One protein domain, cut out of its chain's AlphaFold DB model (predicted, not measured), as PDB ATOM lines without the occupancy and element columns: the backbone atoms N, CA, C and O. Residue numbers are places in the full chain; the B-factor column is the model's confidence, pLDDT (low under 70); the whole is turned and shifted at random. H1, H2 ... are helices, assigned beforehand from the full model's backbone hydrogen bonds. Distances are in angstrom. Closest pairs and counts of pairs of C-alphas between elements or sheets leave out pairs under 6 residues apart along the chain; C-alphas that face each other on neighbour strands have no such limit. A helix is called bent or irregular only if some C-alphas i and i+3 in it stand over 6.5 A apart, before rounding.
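Overview. This is residues 590 to 681 of the 800 residues of an uncharacterized protein of Anaeromyces robustus (UniProt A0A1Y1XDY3). Seven short helices make an elongated body with two ends, and the backbone runs its length three times: from H1 at one end over a long link to H2 at the other, back through H3 and H4 to H5, which touches H1 at a steep tilt, and out again over a second long link to H6 and H7. H1, H4 and H5 gather at one end and H2, H6 and H7 at the other, with H3 between; few helices touch. The printed part has 92 residues with seven named helices, H1 to H7 in order, and no named strand: the class is all helix. It is only just compact, close to loose, with a radius of gyration of the C-alphas of 14.3 A and spans of 45 by 24 by 18 A.

Along the chain. Find C-alpha 590 at (46.539, 37.441, 112.228); from there H1, residues 590 to 598, runs 12.5 A. Past residues 599 to 610, look for C-alpha 611 at (41.950, 34.001, 148.149), where H2, residues 611 to 621, begins and runs 15.1 A. H3 takes residues 624 to 631 over 10.6 A, H4 residues 633 to 636 over 5.2 A, and H5 residues 638 to 645 over 10.6 A. After residues 646 to 658 comes H6, residues 659 to 669, 14.4 A long and only just irregular: C-alphas 666 and 669 are 6.7 A apart. H7, residues 671 to 681, runs 17.2 A to C-alpha 681 at (34.975, 52.833, 146.115).

Arrangement. Begin at Cys 592: H1 and H5 touch, their closest C-alphas, those of Cys 592 and Cys 640, 4.8 A apart, at a steep tilt of 66 degrees, opposite ways. H3 and H4 only just touch, with 3 pairs of C-alphas within 8 A, and only at the corner; the closest C-alphas are those of Tyr 629 and Tyr 636, 5.7 A. At Ser 615 you reach the other end: H2 and H7 only just touch, with 3 pairs of C-alphas within 8 A, the closest being those of Ser 615 and Tyr 673, 7.1 A, and they stand about perpendicular at 86 degrees. H6 touches no helix but is near H2, with the closest C-alphas, those of Cys 618 and Ile 665, 7.2 A apart. H1 and H6 are apart, and so are H5 and H7. In H1, H2, H3 and H5 every O i to N i+4 pair is within hydrogen-bond range; in H6 6 of 7 are, in H7 3 of 7, beside 2 of 8 O i to N i+3 pairs, and H4 is too short for such an i+4 pair.

Size, cuts and confidence. The two C-alphas farthest apart are those of Leu 648 and Thr 679, 46.4 A. The printed part has no cut. The links H1 to H2 and H5 to H6 are long, with 12 and 13 residues. The mean pLDDT of the printed part is 83.6; look for values under 70 at residue 651, residues 653 to 654 and residues 673 to 681.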
ATOM      1  N   GLU A 590      45.880  36.240 111.700       94.62
ATOM      2  CA  GLU A 590      46.539  37.441 112.228       94.62
ATOM      3  C   GLU A 590      45.599  38.312 113.074       94.62
ATOM      4  O   GLU A 590      46.046  38.954 114.024       94.62
ATOM      5  N   ASN A 591      44.310  38.364 112.736       93.69
ATOM      6  CA  ASN A 591      43.321  39.110 113.506       93.69
ATOM      7  C   ASN A 591      42.908  38.375 114.781       93.69
ATOM      8  O   ASN A 591      42.805  39.030 115.811       93.69
ATOM      9  N   CYS A 592      42.771  37.048 114.756       94.25
ATOM     10  CA  CYS A 592      42.547  36.285 115.982       94.25
ATOM     11  C   CYS A 592      43.729  36.419 116.954       94.25
ATOM     12  O   CYS A 592      43.526  36.668 118.134       94.25
ATOM     13  N   ASP A 593      44.981  36.354 116.484       93.00
ATOM     14  CA  ASP A 593      46.139  36.549 117.371       93.00
ATOM     15  C   ASP A 593      46.127  37.956 118.029       93.00
ATOM     16  O   ASP A 593      46.564  38.118 119.175       93.00
ATOM     17  N   LYS A 594      45.604  38.983 117.335       94.31
ATOM     18  CA  LYS A 594      45.389  40.327 117.912       94.31
ATOM     19  C   LYS A 594      44.255  40.333 118.933       94.31
ATOM     20  O   LYS A 594      44.465  40.857 120.020       94.31
ATOM     21  N   GLU A 595      43.115  39.738 118.596       93.38
ATOM     22  CA  GLU A 595      41.953  39.578 119.478       93.38
ATOM     23  C   GLU A 595      42.350  38.863 120.780       93.38
ATOM     24  O   GLU A 595      42.143  39.389 121.870       93.38
ATOM     25  N   LEU A 596      43.054  37.731 120.688       90.38
ATOM     26  CA  LEU A 596      43.574  37.001 121.848       90.38
ATOM     27  C   LEU A 596      44.570  37.819 122.665       90.38
ATOM     28  O   LEU A 596      44.636  37.676 123.881       90.38
ATOM     29  N   THR A 597      45.372  38.668 122.023       92.44
ATOM     30  CA  THR A 597      46.289  39.561 122.744       92.44
ATOM     31  C   THR A 597      45.523  40.660 123.478       92.44
ATOM     32  O   THR A 597      45.882  41.003 124.605       92.44
ATOM     33  N   GLU A 598      44.476  41.201 122.856       93.62
ATOM     34  CA  GLU A 598      43.616  42.238 123.422       93.62
ATOM     35  C   GLU A 598      42.829  41.725 124.630       93.62
ATOM     36  O   GLU A 598      42.776  42.412 125.652       93.62
ATOM     37  N   TYR A 599      42.297  40.505 124.552       93.38
ATOM     38  CA  TYR A 599      41.480  39.881 125.598       93.38
ATOM     39  C   TYR A 599      42.237  38.865 126.455       93.38
ATOM     40  O   TYR A 599      41.630  38.149 127.244       93.38
ATOM     41  N   LYS A 600      43.573  38.838 126.376       93.00
ATOM     42  CA  LYS A 600      44.416  37.882 127.112       93.00
ATOM     43  C   LYS A 600      44.144  37.861 128.616       93.00
ATOM     44  O   LYS A 600      44.265  36.818 129.246       93.00
ATOM     45  N   GLU A 601      43.830  39.016 129.197       93.31
ATOM     46  CA  GLU A 601      43.514  39.119 130.624       93.31
ATOM     47  C   GLU A 601      42.198  38.422 130.985       93.31
ATOM     48  O   GLU A 601      42.106  37.858 132.066       93.31
ATOM     49  N   CYS A 602      41.235  38.366 130.061       93.62
ATOM     50  CA  CYS A 602      39.954  37.685 130.234       93.62
ATOM     51  C   CYS A 602      40.065  36.158 130.097       93.62
ATOM     52  O   CYS A 602      39.091  35.441 130.291       93.62
ATOM     53  N   VAL A 603      41.228  35.604 129.772       90.56
ATOM     54  CA  VAL A 603      41.383  34.150 129.674       90.56
ATOM     55  C   VAL A 603      41.802  33.602 131.039       90.56
ATOM     56  O   VAL A 603      42.960  33.724 131.445       90.56
ATOM     57  N   ILE A 604      40.850  33.006 131.767       90.62
ATOM     58  CA  ILE A 604      41.083  32.388 133.080       90.62
ATOM     59  C   ILE A 604      40.878  30.882 132.963       90.62
ATOM     60  O   ILE A 604      39.753  30.406 132.863       90.62
ATOM     61  N   ASN A 605      41.984  30.143 133.006       89.00
ATOM     62  CA  ASN A 605      41.970  28.688 132.825       89.00
ATOM     63  C   ASN A 605      41.585  27.934 134.105       89.00
ATOM     64  O   ASN A 605      41.052  26.835 134.038       89.00
ATOM     65  N   GLU A 606      41.901  28.496 135.273       91.94
ATOM     66  CA  GLU A 606      41.594  27.903 136.574       91.94
ATOM     67  C   GLU A 606      41.509  29.008 137.635       91.94
ATOM     68  O   GLU A 606      42.312  29.953 137.643       91.94
ATOM     69  N   LEU A 607      40.543  28.890 138.549       91.81
ATOM     70  CA  LEU A 607      40.464  29.759 139.718       91.81
ATOM     71  C   LEU A 607      41.574  29.423 140.713       91.81
ATOM     72  O   LEU A 607      41.818  28.270 141.065       91.81
ATOM     73  N   SER A 608      42.232  30.455 141.230       93.75
ATOM     74  CA  SER A 608      43.272  30.274 142.224       93.75
ATOM     75  C   SER A 608      42.686  29.763 143.541       93.75
ATOM     76  O   SER A 608      41.682  30.259 144.059       93.75
ATOM     77  N   SER A 609      43.366  28.788 144.143       92.81
ATOM     78  CA  SER A 609      43.088  28.380 145.521       92.81
ATOM     79  C   SER A 609      43.481  29.456 146.542       92.81
ATOM     80  O   SER A 609      42.969  29.435 147.659       92.81
ATOM     81  N   ASP A 610      44.338  30.407 146.159       94.88
ATOM     82  CA  ASP A 610      44.690  31.582 146.955       94.88
ATOM     83  C   ASP A 610      43.584  32.644 146.875       94.88
ATOM     84  O   ASP A 610      43.201  33.072 145.788       94.88
ATOM     85  N   GLU A 611      43.086  33.080 148.032       90.75
ATOM     86  CA  GLU A 611      41.950  34.001 148.149       90.75
ATOM     87  C   GLU A 611      42.212  35.361 147.486       90.75
ATOM     88  O   GLU A 611      41.336  35.892 146.806       90.75
ATOM     89  N   ASN A 612      43.432  35.902 147.594       91.38
ATOM     90  CA  ASN A 612      43.758  37.203 147.006       91.38
ATOM     91  C   ASN A 612      43.832  37.118 145.480       91.38
ATOM     92  O   ASN A 612      43.286  37.972 144.785       91.38
ATOM     93  N   LYS A 613      44.468  36.067 144.950       93.88
ATOM     94  CA  LYS A 613      44.519  35.837 143.498       93.88
ATOM     95  C   LYS A 613      43.147  35.518 142.922       93.88
ATOM     96  O   LYS A 613      42.836  35.978 141.831       93.88
ATOM     97  N   ARG A 614      42.320  34.765 143.654       92.25
ATOM     98  CA  ARG A 614      40.931  34.504 143.266       92.25
ATOM     99  C   ARG A 614      40.128  35.797 143.214       92.25
ATOM    100  O   ARG A 614      39.410  36.019 142.251       92.25
ATOM    101  N   SER A 615      40.290  36.668 144.209       89.62
ATOM    102  CA  SER A 615      39.658  37.988 144.231       89.62
ATOM    103  C   SER A 615      40.083  38.847 143.030       89.62
ATOM    104  O   SER A 615      39.236  39.440 142.366       89.62
ATOM    105  N   GLU A 616      41.372  38.854 142.672       93.44
ATOM    106  CA  GLU A 616      41.873  39.533 141.466       93.44
ATOM    107  C   GLU A 616      41.288  38.938 140.174       93.44
ATOM    108  O   GLU A 616      40.835  39.678 139.303       93.44
ATOM    109  N   GLN A 617      41.222  37.609 140.073       93.81
ATOM    110  CA  GLN A 617      40.581  36.912 138.955       93.81
ATOM    111  C   GLN A 617      39.091  37.256 138.847       93.81
ATOM    112  O   GLN A 617      38.613  37.538 137.753       93.81
ATOM    113  N   CYS A 618      38.370  37.321 139.968       93.19
ATOM    114  CA  CYS A 618      36.982  37.771 139.993       93.19
ATOM    115  C   CYS A 618      36.839  39.211 139.489       93.19
ATOM    116  O   CYS A 618      35.956  39.471 138.679       93.19
ATOM    117  N   ASN A 619      37.729  40.124 139.896       90.25
ATOM    118  CA  ASN A 619      37.723  41.517 139.428       90.25
ATOM    119  C   ASN A 619      37.913  41.629 137.913       90.25
ATOM    120  O   ASN A 619      37.303  42.481 137.270       90.25
ATOM    121  N   ILE A 620      38.753  40.766 137.343       93.06
ATOM    122  CA  ILE A 620      38.936  40.679 135.897       93.06
ATOM    123  C   ILE A 620      37.648  40.184 135.239       93.06
ATOM    124  O   ILE A 620      37.176  40.825 134.302       93.06
ATOM    125  N   VAL A 621      37.039  39.104 135.748       90.94
ATOM    126  CA  VAL A 621      35.811  38.535 135.168       90.94
ATOM    127  C   VAL A 621      34.672  39.540 135.159       90.94
ATOM    128  O   VAL A 621      34.001  39.673 134.142       90.94
ATOM    129  N   ILE A 622      34.448  40.242 136.270       87.88
ATOM    130  CA  ILE A 622      33.353  41.215 136.400       87.88
ATOM    131  C   ILE A 622      33.640  42.540 135.686       87.88
ATOM    132  O   ILE A 622      32.766  43.400 135.639       87.88
ATOM    133  N   SER A 623      34.850  42.734 135.153       91.25
ATOM    134  CA  SER A 623      35.154  43.938 134.385       91.25
ATOM    135  C   SER A 623      34.285  43.998 133.128       91.25
ATOM    136  O   SER A 623      34.094  42.986 132.450       91.25
ATOM    137  N   ASP A 624      33.808  45.194 132.771       84.75
ATOM    138  CA  ASP A 624      32.959  45.400 131.586       84.75
ATOM    139  C   ASP A 624      33.573  44.790 130.320       84.75
ATOM    140  O   ASP A 624      32.872  44.214 129.489       84.75
ATOM    141  N   LYS A 625      34.904  44.881 130.190       90.75
ATOM    142  CA  LYS A 625      35.656  44.336 129.059       90.75
ATOM    143  C   LYS A 625      35.556  42.811 128.975       90.75
ATOM    144  O   LYS A 625      35.362  42.291 127.877       90.75
ATOM    145  N   CYS A 626      35.691  42.099 130.094       92.25
ATOM    146  CA  CYS A 626      35.633  40.637 130.095       92.25
ATOM    147  C   CYS A 626      34.197  40.104 130.124       92.25
ATOM    148  O   CYS A 626      33.918  39.112 129.463       92.25
ATOM    149  N   GLN A 627      33.256  40.793 130.775       86.00
ATOM    150  CA  GLN A 627      31.827  40.469 130.680       86.00
ATOM    151  C   GLN A 627      31.331  40.529 129.233       86.00
ATOM    152  O   GLN A 627      30.662  39.615 128.755       86.00
ATOM    153  N   ALA A 628      31.713  41.587 128.518       82.44
ATOM    154  CA  ALA A 628      31.480  41.716 127.089       82.44
ATOM    155  C   ALA A 628      32.034  40.507 126.317       82.44
ATOM    156  O   ALA A 628      31.289  39.882 125.562       82.44
ATOM    157  N   TYR A 629      33.302  40.159 126.560       87.38
ATOM    158  CA  TYR A 629      33.970  39.008 125.956       87.38
ATOM    159  C   TYR A 629      33.199  37.698 126.182       87.38
ATOM    160  O   TYR A 629      32.846  37.066 125.196       87.38
ATOM    161  N   TYR A 630      32.856  37.331 127.425       84.38
ATOM    162  CA  TYR A 630      32.213  36.038 127.723       84.38
ATOM    163  C   TYR A 630      30.761  35.926 127.244       84.38
ATOM    164  O   TYR A 630      30.295  34.831 126.943       84.38
ATOM    165  N   HIS A 631      30.007  37.028 127.205       79.62
ATOM    166  CA  HIS A 631      28.602  36.981 126.787       79.62
ATOM    167  C   HIS A 631      28.415  37.000 125.267       79.62
ATOM    168  O   HIS A 631      27.367  36.570 124.781       79.62
ATOM    169  N   HIS A 632      29.395  37.517 124.524       81.00
ATOM    170  CA  HIS A 632      29.309  37.724 123.078       81.00
ATOM    171  C   HIS A 632      30.657  37.453 122.399       81.00
ATOM    172  O   HIS A 632      31.216  38.318 121.719       81.00
ATOM    173  N   GLU A 633      31.212  36.263 122.609       79.81
ATOM    174  CA  GLU A 633      32.511  35.863 122.052       79.81
ATOM    175  C   GLU A 633      32.532  35.978 120.517       79.81
ATOM    176  O   GLU A 633      33.517  36.428 119.935       79.81
ATOM    177  N   ASP A 634      31.403  35.698 119.865       79.75
ATOM    178  CA  ASP A 634      31.181  35.891 118.430       79.75
ATOM    179  C   ASP A 634      31.317  37.355 117.978       79.75
ATOM    180  O   ASP A 634      31.669  37.610 116.831       79.75
ATOM    181  N   ARG A 635      31.089  38.327 118.868       82.88
ATOM    182  CA  ARG A 635      31.248  39.762 118.589       82.88
ATOM    183  C   ARG A 635      32.645  40.286 118.917       82.88
ATOM    184  O   ARG A 635      33.115  41.183 118.218       82.88
ATOM    185  N   TYR A 636      33.288  39.785 119.972       86.12
ATOM    186  CA  TYR A 636      34.568  40.330 120.456       86.12
ATOM    187  C   TYR A 636      35.795  39.560 119.977       86.12
ATOM    188  O   TYR A 636      36.845  40.169 119.773       86.12
ATOM    189  N   VAL A 637      35.659  38.255 119.737       89.75
ATOM    190  CA  VAL A 637      36.692  37.419 119.110       89.75
ATOM    191  C   VAL A 637      36.176  36.647 117.879       89.75
ATOM    192  O   VAL A 637      36.439  35.447 117.733       89.75
ATOM    193  N   PRO A 638      35.471  37.317 116.938       89.62
ATOM    194  CA  PRO A 638      34.853  36.676 115.777       89.62
ATOM    195  C   PRO A 638      35.853  35.891 114.930       89.62
ATOM    196  O   PRO A 638      35.513  34.853 114.365       89.62
ATOM    197  N   ASN A 639      37.095  36.375 114.792       92.44
ATOM    198  CA  ASN A 639      38.080  35.681 113.964       92.44
ATOM    199  C   ASN A 639      38.566  34.392 114.638       92.44
ATOM    200  O   ASN A 639      38.896  33.433 113.941       92.44
ATOM    201  N   CYS A 640      38.592  34.346 115.970       91.69
ATOM    202  CA  CYS A 640      38.947  33.140 116.709       91.69
ATOM    203  C   CYS A 640      37.856  32.068 116.638       91.69
ATOM    204  O   CYS A 640      38.183  30.909 116.373       91.69
ATOM    205  N   VAL A 641      36.580  32.458 116.737       88.62
ATOM    206  CA  VAL A 641      35.434  31.550 116.530       88.62
ATOM    207  C   VAL A 641      35.487  30.907 115.139       88.62
ATOM    208  O   VAL A 641      35.278  29.702 114.989       88.62
ATOM    209  N   ILE A 642      35.855  31.678 114.106       88.62
ATOM    210  CA  ILE A 642      36.065  31.153 112.747       88.62
ATOM    211  C   ILE A 642      37.183  30.102 112.708       88.62
ATOM    212  O   ILE A 642      37.030  29.070 112.054       88.62
ATOM    213  N   ILE A 643      38.327  30.369 113.346       90.31
ATOM    214  CA  ILE A 643      39.477  29.454 113.304       90.31
ATOM    215  C   ILE A 643      39.113  28.094 113.878       90.31
ATOM    216  O   ILE A 643      39.486  27.081 113.287       90.31
ATOM    217  N   GLU A 644      38.381  28.077 114.986       88.88
ATOM    218  CA  GLU A 644      37.893  26.847 115.592       88.88
ATOM    219  C   GLU A 644      36.854  26.158 114.697       88.88
ATOM    220  O   GLU A 644      37.053  25.008 114.301       88.88
ATOM    221  N   SER A 645      35.811  26.889 114.287       87.81
ATOM    222  CA  SER A 645      34.693  26.366 113.485       87.81
ATOM    223  C   SER A 645      35.132  25.742 112.154       87.81
ATOM    224  O   SER A 645      34.478  24.837 111.635       87.81
ATOM    225  N   TYR A 646      36.242  26.220 111.584       90.25
ATOM    226  CA  TYR A 646      36.811  25.730 110.323       90.25
ATOM    227  C   TYR A 646      38.123  24.955 110.499       90.25
ATOM    228  O   TYR A 646      38.764  24.615 109.504       90.25
ATOM    229  N   SER A 647      38.534  24.668 111.740       90.62
ATOM    230  CA  SER A 647      39.762  23.919 112.048       90.62
ATOM    231  C   SER A 647      41.003  24.468 111.318       90.62
ATOM    232  O   SER A 647      41.817  23.722 110.771       90.62
ATOM    233  N   LEU A 648      41.146  25.798 111.258       88.25
ATOM    234  CA  LEU A 648      42.226  26.454 110.502       88.25
ATOM    235  C   LEU A 648      43.598  26.336 111.180       88.25
ATOM    236  O   LEU A 648      44.619  26.599 110.535       88.25
ATOM    237  N   ARG A 649      43.615  25.955 112.460       86.62
ATOM    238  CA  ARG A 649      44.784  25.737 113.315       86.62
ATOM    239  C   ARG A 649      44.484  24.571 114.262       86.62
ATOM    240  O   ARG A 649      43.313  24.311 114.537       86.62
ATOM    241  N   ASP A 650      45.528  23.919 114.778       78.88
ATOM    242  CA  ASP A 650      45.394  23.089 115.980       78.88
ATOM    243  C   ASP A 650      44.669  23.900 117.061       78.88
ATOM    244  O   ASP A 650      44.881  25.118 117.149       78.88
ATOM    245  N   MET A 651      43.787  23.222 117.802       67.12
ATOM    246  CA  MET A 651      42.833  23.819 118.739       67.12
ATOM    247  C   MET A 651      43.497  24.955 119.522       67.12
ATOM    248  O   MET A 651      44.546  24.769 120.143       67.12
ATOM    249  N   ILE A 652      42.931  26.161 119.422       71.62
ATOM    250  CA  ILE A 652      43.400  27.284 120.226       71.62
ATOM    251  C   ILE A 652      42.895  27.005 121.636       71.62
ATOM    252  O   ILE A 652      41.752  27.318 121.963       71.62
ATOM    253  N   ASP A 653      43.739  26.369 122.448       66.56
ATOM    254  CA  ASP A 653      43.446  26.159 123.857       66.56
ATOM    255  C   ASP A 653      43.069  27.517 124.479       66.56
ATOM    256  O   ASP A 653      43.853  28.474 124.420       66.56
ATOM    257  N   ASN A 654      41.903  27.569 125.131       65.88
ATOM    258  CA  ASN A 654      41.423  28.679 125.966       65.88
ATOM    259  C   ASN A 654      40.800  29.905 125.256       65.88
ATOM    260  O   ASN A 654      40.895  31.010 125.788       65.88
ATOM    261  N   ILE A 655      40.147  29.763 124.091       73.50
ATOM    262  CA  ILE A 655      39.209  30.823 123.645       73.50
ATOM    263  C   ILE A 655      38.009  30.852 124.603       73.50
ATOM    264  O   ILE A 655      37.675  31.895 125.159       73.50
ATOM    265  N   TYR A 656      37.428  29.688 124.873       77.19
ATOM    266  CA  TYR A 656      36.273  29.568 125.752       77.19
ATOM    267  C   TYR A 656      36.719  29.362 127.184       77.19
ATOM    268  O   TYR A 656      37.573  28.517 127.478       77.19
ATOM    269  N   MET A 657      36.094  30.109 128.085       79.88
ATOM    270  CA  MET A 657      36.057  29.692 129.473       79.88
ATOM    271  C   MET A 657      35.225  28.413 129.541       79.88
ATOM    272  O   MET A 657      34.122  28.359 129.002       79.88
ATOM    273  N   ASP A 658      35.756  27.379 130.189       84.38
ATOM    274  CA  ASP A 658      34.999  26.153 130.415       84.38
ATOM    275  C   ASP A 658      33.645  26.485 131.074       84.38
ATOM    276  O   ASP A 658      33.590  27.269 132.021       84.38
ATOM    277  N   ASN A 659      32.545  25.926 130.558       81.00
ATOM    278  CA  ASN A 659      31.197  26.262 131.029       81.00
ATOM    279  C   ASN A 659      31.005  25.949 132.522       81.00
ATOM    280  O   ASN A 659      30.280  26.669 133.211       81.00
ATOM    281  N   GLU A 660      31.645  24.894 133.036       86.19
ATOM    282  CA  GLU A 660      31.599  24.553 134.458       86.19
ATOM    283  C   GLU A 660      32.372  25.591 135.278       86.19
ATOM    284  O   GLU A 660      31.863  26.077 136.291       86.19
ATOM    285  N   LEU A 661      33.551  26.003 134.802       86.19
ATOM    286  CA  LEU A 661      34.343  27.070 135.412       86.19
ATOM    287  C   LEU A 661      33.614  28.422 135.385       86.19
ATOM    288  O   LEU A 661      33.583  29.111 136.402       86.19
ATOM    289  N   MET A 662      32.979  28.788 134.270       86.25
ATOM    290  CA  MET A 662      32.200  30.023 134.138       86.25
ATOM    291  C   MET A 662      31.026  30.040 135.121       86.25
ATOM    292  O   MET A 662      30.812  31.033 135.819       86.25
ATOM    293  N   TYR A 663      30.319  28.915 135.260       84.31
ATOM    294  CA  TYR A 663      29.237  28.786 136.233       84.31
ATOM    295  C   TYR A 663      29.750  28.863 137.679       84.31
ATOM    296  O   TYR A 663      29.134  29.519 138.518       84.31
ATOM    297  N   GLN A 664      30.890  28.234 137.985       84.12
ATOM    298  CA  GLN A 664      31.526  28.332 139.304       84.12
ATOM    299  C   GLN A 664      31.929  29.776 139.632       84.12
ATOM    300  O   GLN A 664      31.613  30.276 140.713       84.12
ATOM    301  N   ILE A 665      32.558  30.466 138.684       84.00
ATOM    302  CA  ILE A 665      32.992  31.855 138.815       84.00
ATOM    303  C   ILE A 665      31.794  32.780 139.046       84.00
ATOM    304  O   ILE A 665      31.774  33.506 140.039       84.00
ATOM    305  N   LEU A 666      30.789  32.745 138.165       79.94
ATOM    306  CA  LEU A 666      29.671  33.690 138.213       79.94
ATOM    307  C   LEU A 666      28.735  33.447 139.399       79.94
ATOM    308  O   LEU A 666      28.295  34.411 140.015       79.94
ATOM    309  N   TYR A 667      28.436  32.188 139.732       79.94
ATOM    310  CA  TYR A 667      27.391  31.881 140.715       79.94
ATOM    311  C   TYR A 667      27.906  31.496 142.100       79.94
ATOM    312  O   TYR A 667      27.159  31.634 143.067       79.94
ATOM    313  N   ASN A 668      29.139  30.997 142.228       76.94
ATOM    314  CA  ASN A 668      29.616  30.455 143.505       76.94
ATOM    315  C   ASN A 668      30.731  31.293 144.139       76.94
ATOM    316  O   ASN A 668      30.710  31.486 145.354       76.94
ATOM    317  N   ASP A 669      31.699  31.769 143.352       79.50
ATOM    318  CA  ASP A 669      32.916  32.382 143.899       79.50
ATOM    319  C   ASP A 669      32.947  33.914 143.792       79.50
ATOM    320  O   ASP A 669      33.366  34.568 144.747       79.50
ATOM    321  N   CYS A 670      32.505  34.512 142.679       85.12
ATOM    322  CA  CYS A 670      32.669  35.955 142.451       85.12
ATOM    323  C   CYS A 670      31.472  36.820 142.875       85.12
ATOM    324  O   CYS A 670      31.653  38.018 143.102       85.12
ATOM    325  N   ASP A 671      30.290  36.228 143.067       75.69
ATOM    326  CA  ASP A 671      29.071  36.937 143.494       75.69
ATOM    327  C   ASP A 671      29.271  37.653 144.851       75.69
ATOM    328  O   ASP A 671      28.879  38.802 145.046       75.69
ATOM    329  N   PHE A 672      30.037  37.035 145.761       70.12
ATOM    330  CA  PHE A 672      30.390  37.613 147.065       70.12
ATOM    331  C   PHE A 672      31.285  38.867 146.967       70.12
ATOM    332  O   PHE A 672      31.233  39.759 147.819       70.12
ATOM    333  N   TYR A 673      32.117  38.964 145.926       65.19
ATOM    334  CA  TYR A 673      33.069  40.068 145.769       65.19
ATOM    335  C   TYR A 673      32.441  41.296 145.102       65.19
ATOM    336  O   TYR A 673      32.830  42.421 145.432       65.19
ATOM    337  N   GLY A 674      31.421  41.112 144.255       60.19
ATOM    338  CA  GLY A 674      30.685  42.214 143.625       60.19
ATOM    339  C   GLY A 674      30.048  43.180 144.636       60.19
ATOM    340  O   GLY A 674      30.083  44.398 144.446       60.19
ATOM    341  N   GLU A 675      29.549  42.670 145.767       57.75
ATOM    342  CA  GLU A 675      28.975  43.502 146.839       57.75
ATOM    343  C   GLU A 675      30.038  44.302 147.627       57.75
ATOM    344  O   GLU A 675      29.781  45.410 148.110       57.75
ATOM    345  N   THR A 676      31.262  43.776 147.730       56.38
ATOM    346  CA  THR A 676      32.340  44.361 148.554       56.38
ATOM    347  C   THR A 676      33.101  45.479 147.821       56.38
ATOM    348  O   THR A 676      33.584  46.438 148.431       56.38
ATOM    349  N   ILE A 677      33.183  45.405 146.491       55.19
ATOM    350  CA  ILE A 677      33.882  46.400 145.661       55.19
ATOM    351  C   ILE A 677      33.075  47.698 145.570       55.19
ATOM    352  O   ILE A 677      33.628  48.785 145.749       55.19
ATOM    353  N   ASN A 678      31.754  47.589 145.405       51.09
ATOM    354  CA  ASN A 678      30.866  48.751 145.345       51.09
ATOM    355  C   ASN A 678      30.837  49.545 146.661       51.09
ATOM    356  O   ASN A 678      30.662  50.756 146.642       51.09
ATOM    357  N   THR A 679      31.081  48.903 147.807       49.69
ATOM    358  CA  THR A 679      31.127  49.580 149.117       49.69
ATOM    359  C   THR A 679      32.479  50.236 149.432       49.69
ATOM    360  O   THR A 679      32.548  51.152 150.255       49.69
ATOM    361  N   SER A 680      33.561  49.814 148.769       45.94
ATOM    362  CA  SER A 680      34.926  50.301 149.033       45.94
ATOM    363  C   SER A 680      35.313  51.521 148.185       45.94
ATOM    364  O   SER A 680      36.119  52.345 148.614       45.94
ATOM    365  N   ILE A 681      34.725  51.677 146.996       47.97
ATOM    366  CA  ILE A 681      34.975  52.833 146.115       47.97
ATOM    367  C   ILE A 681      34.346  54.116 146.693       47.97
ATOM    368  O   ILE A 681      34.972  55.177 146.651       47.97
TER     369      ILE A 681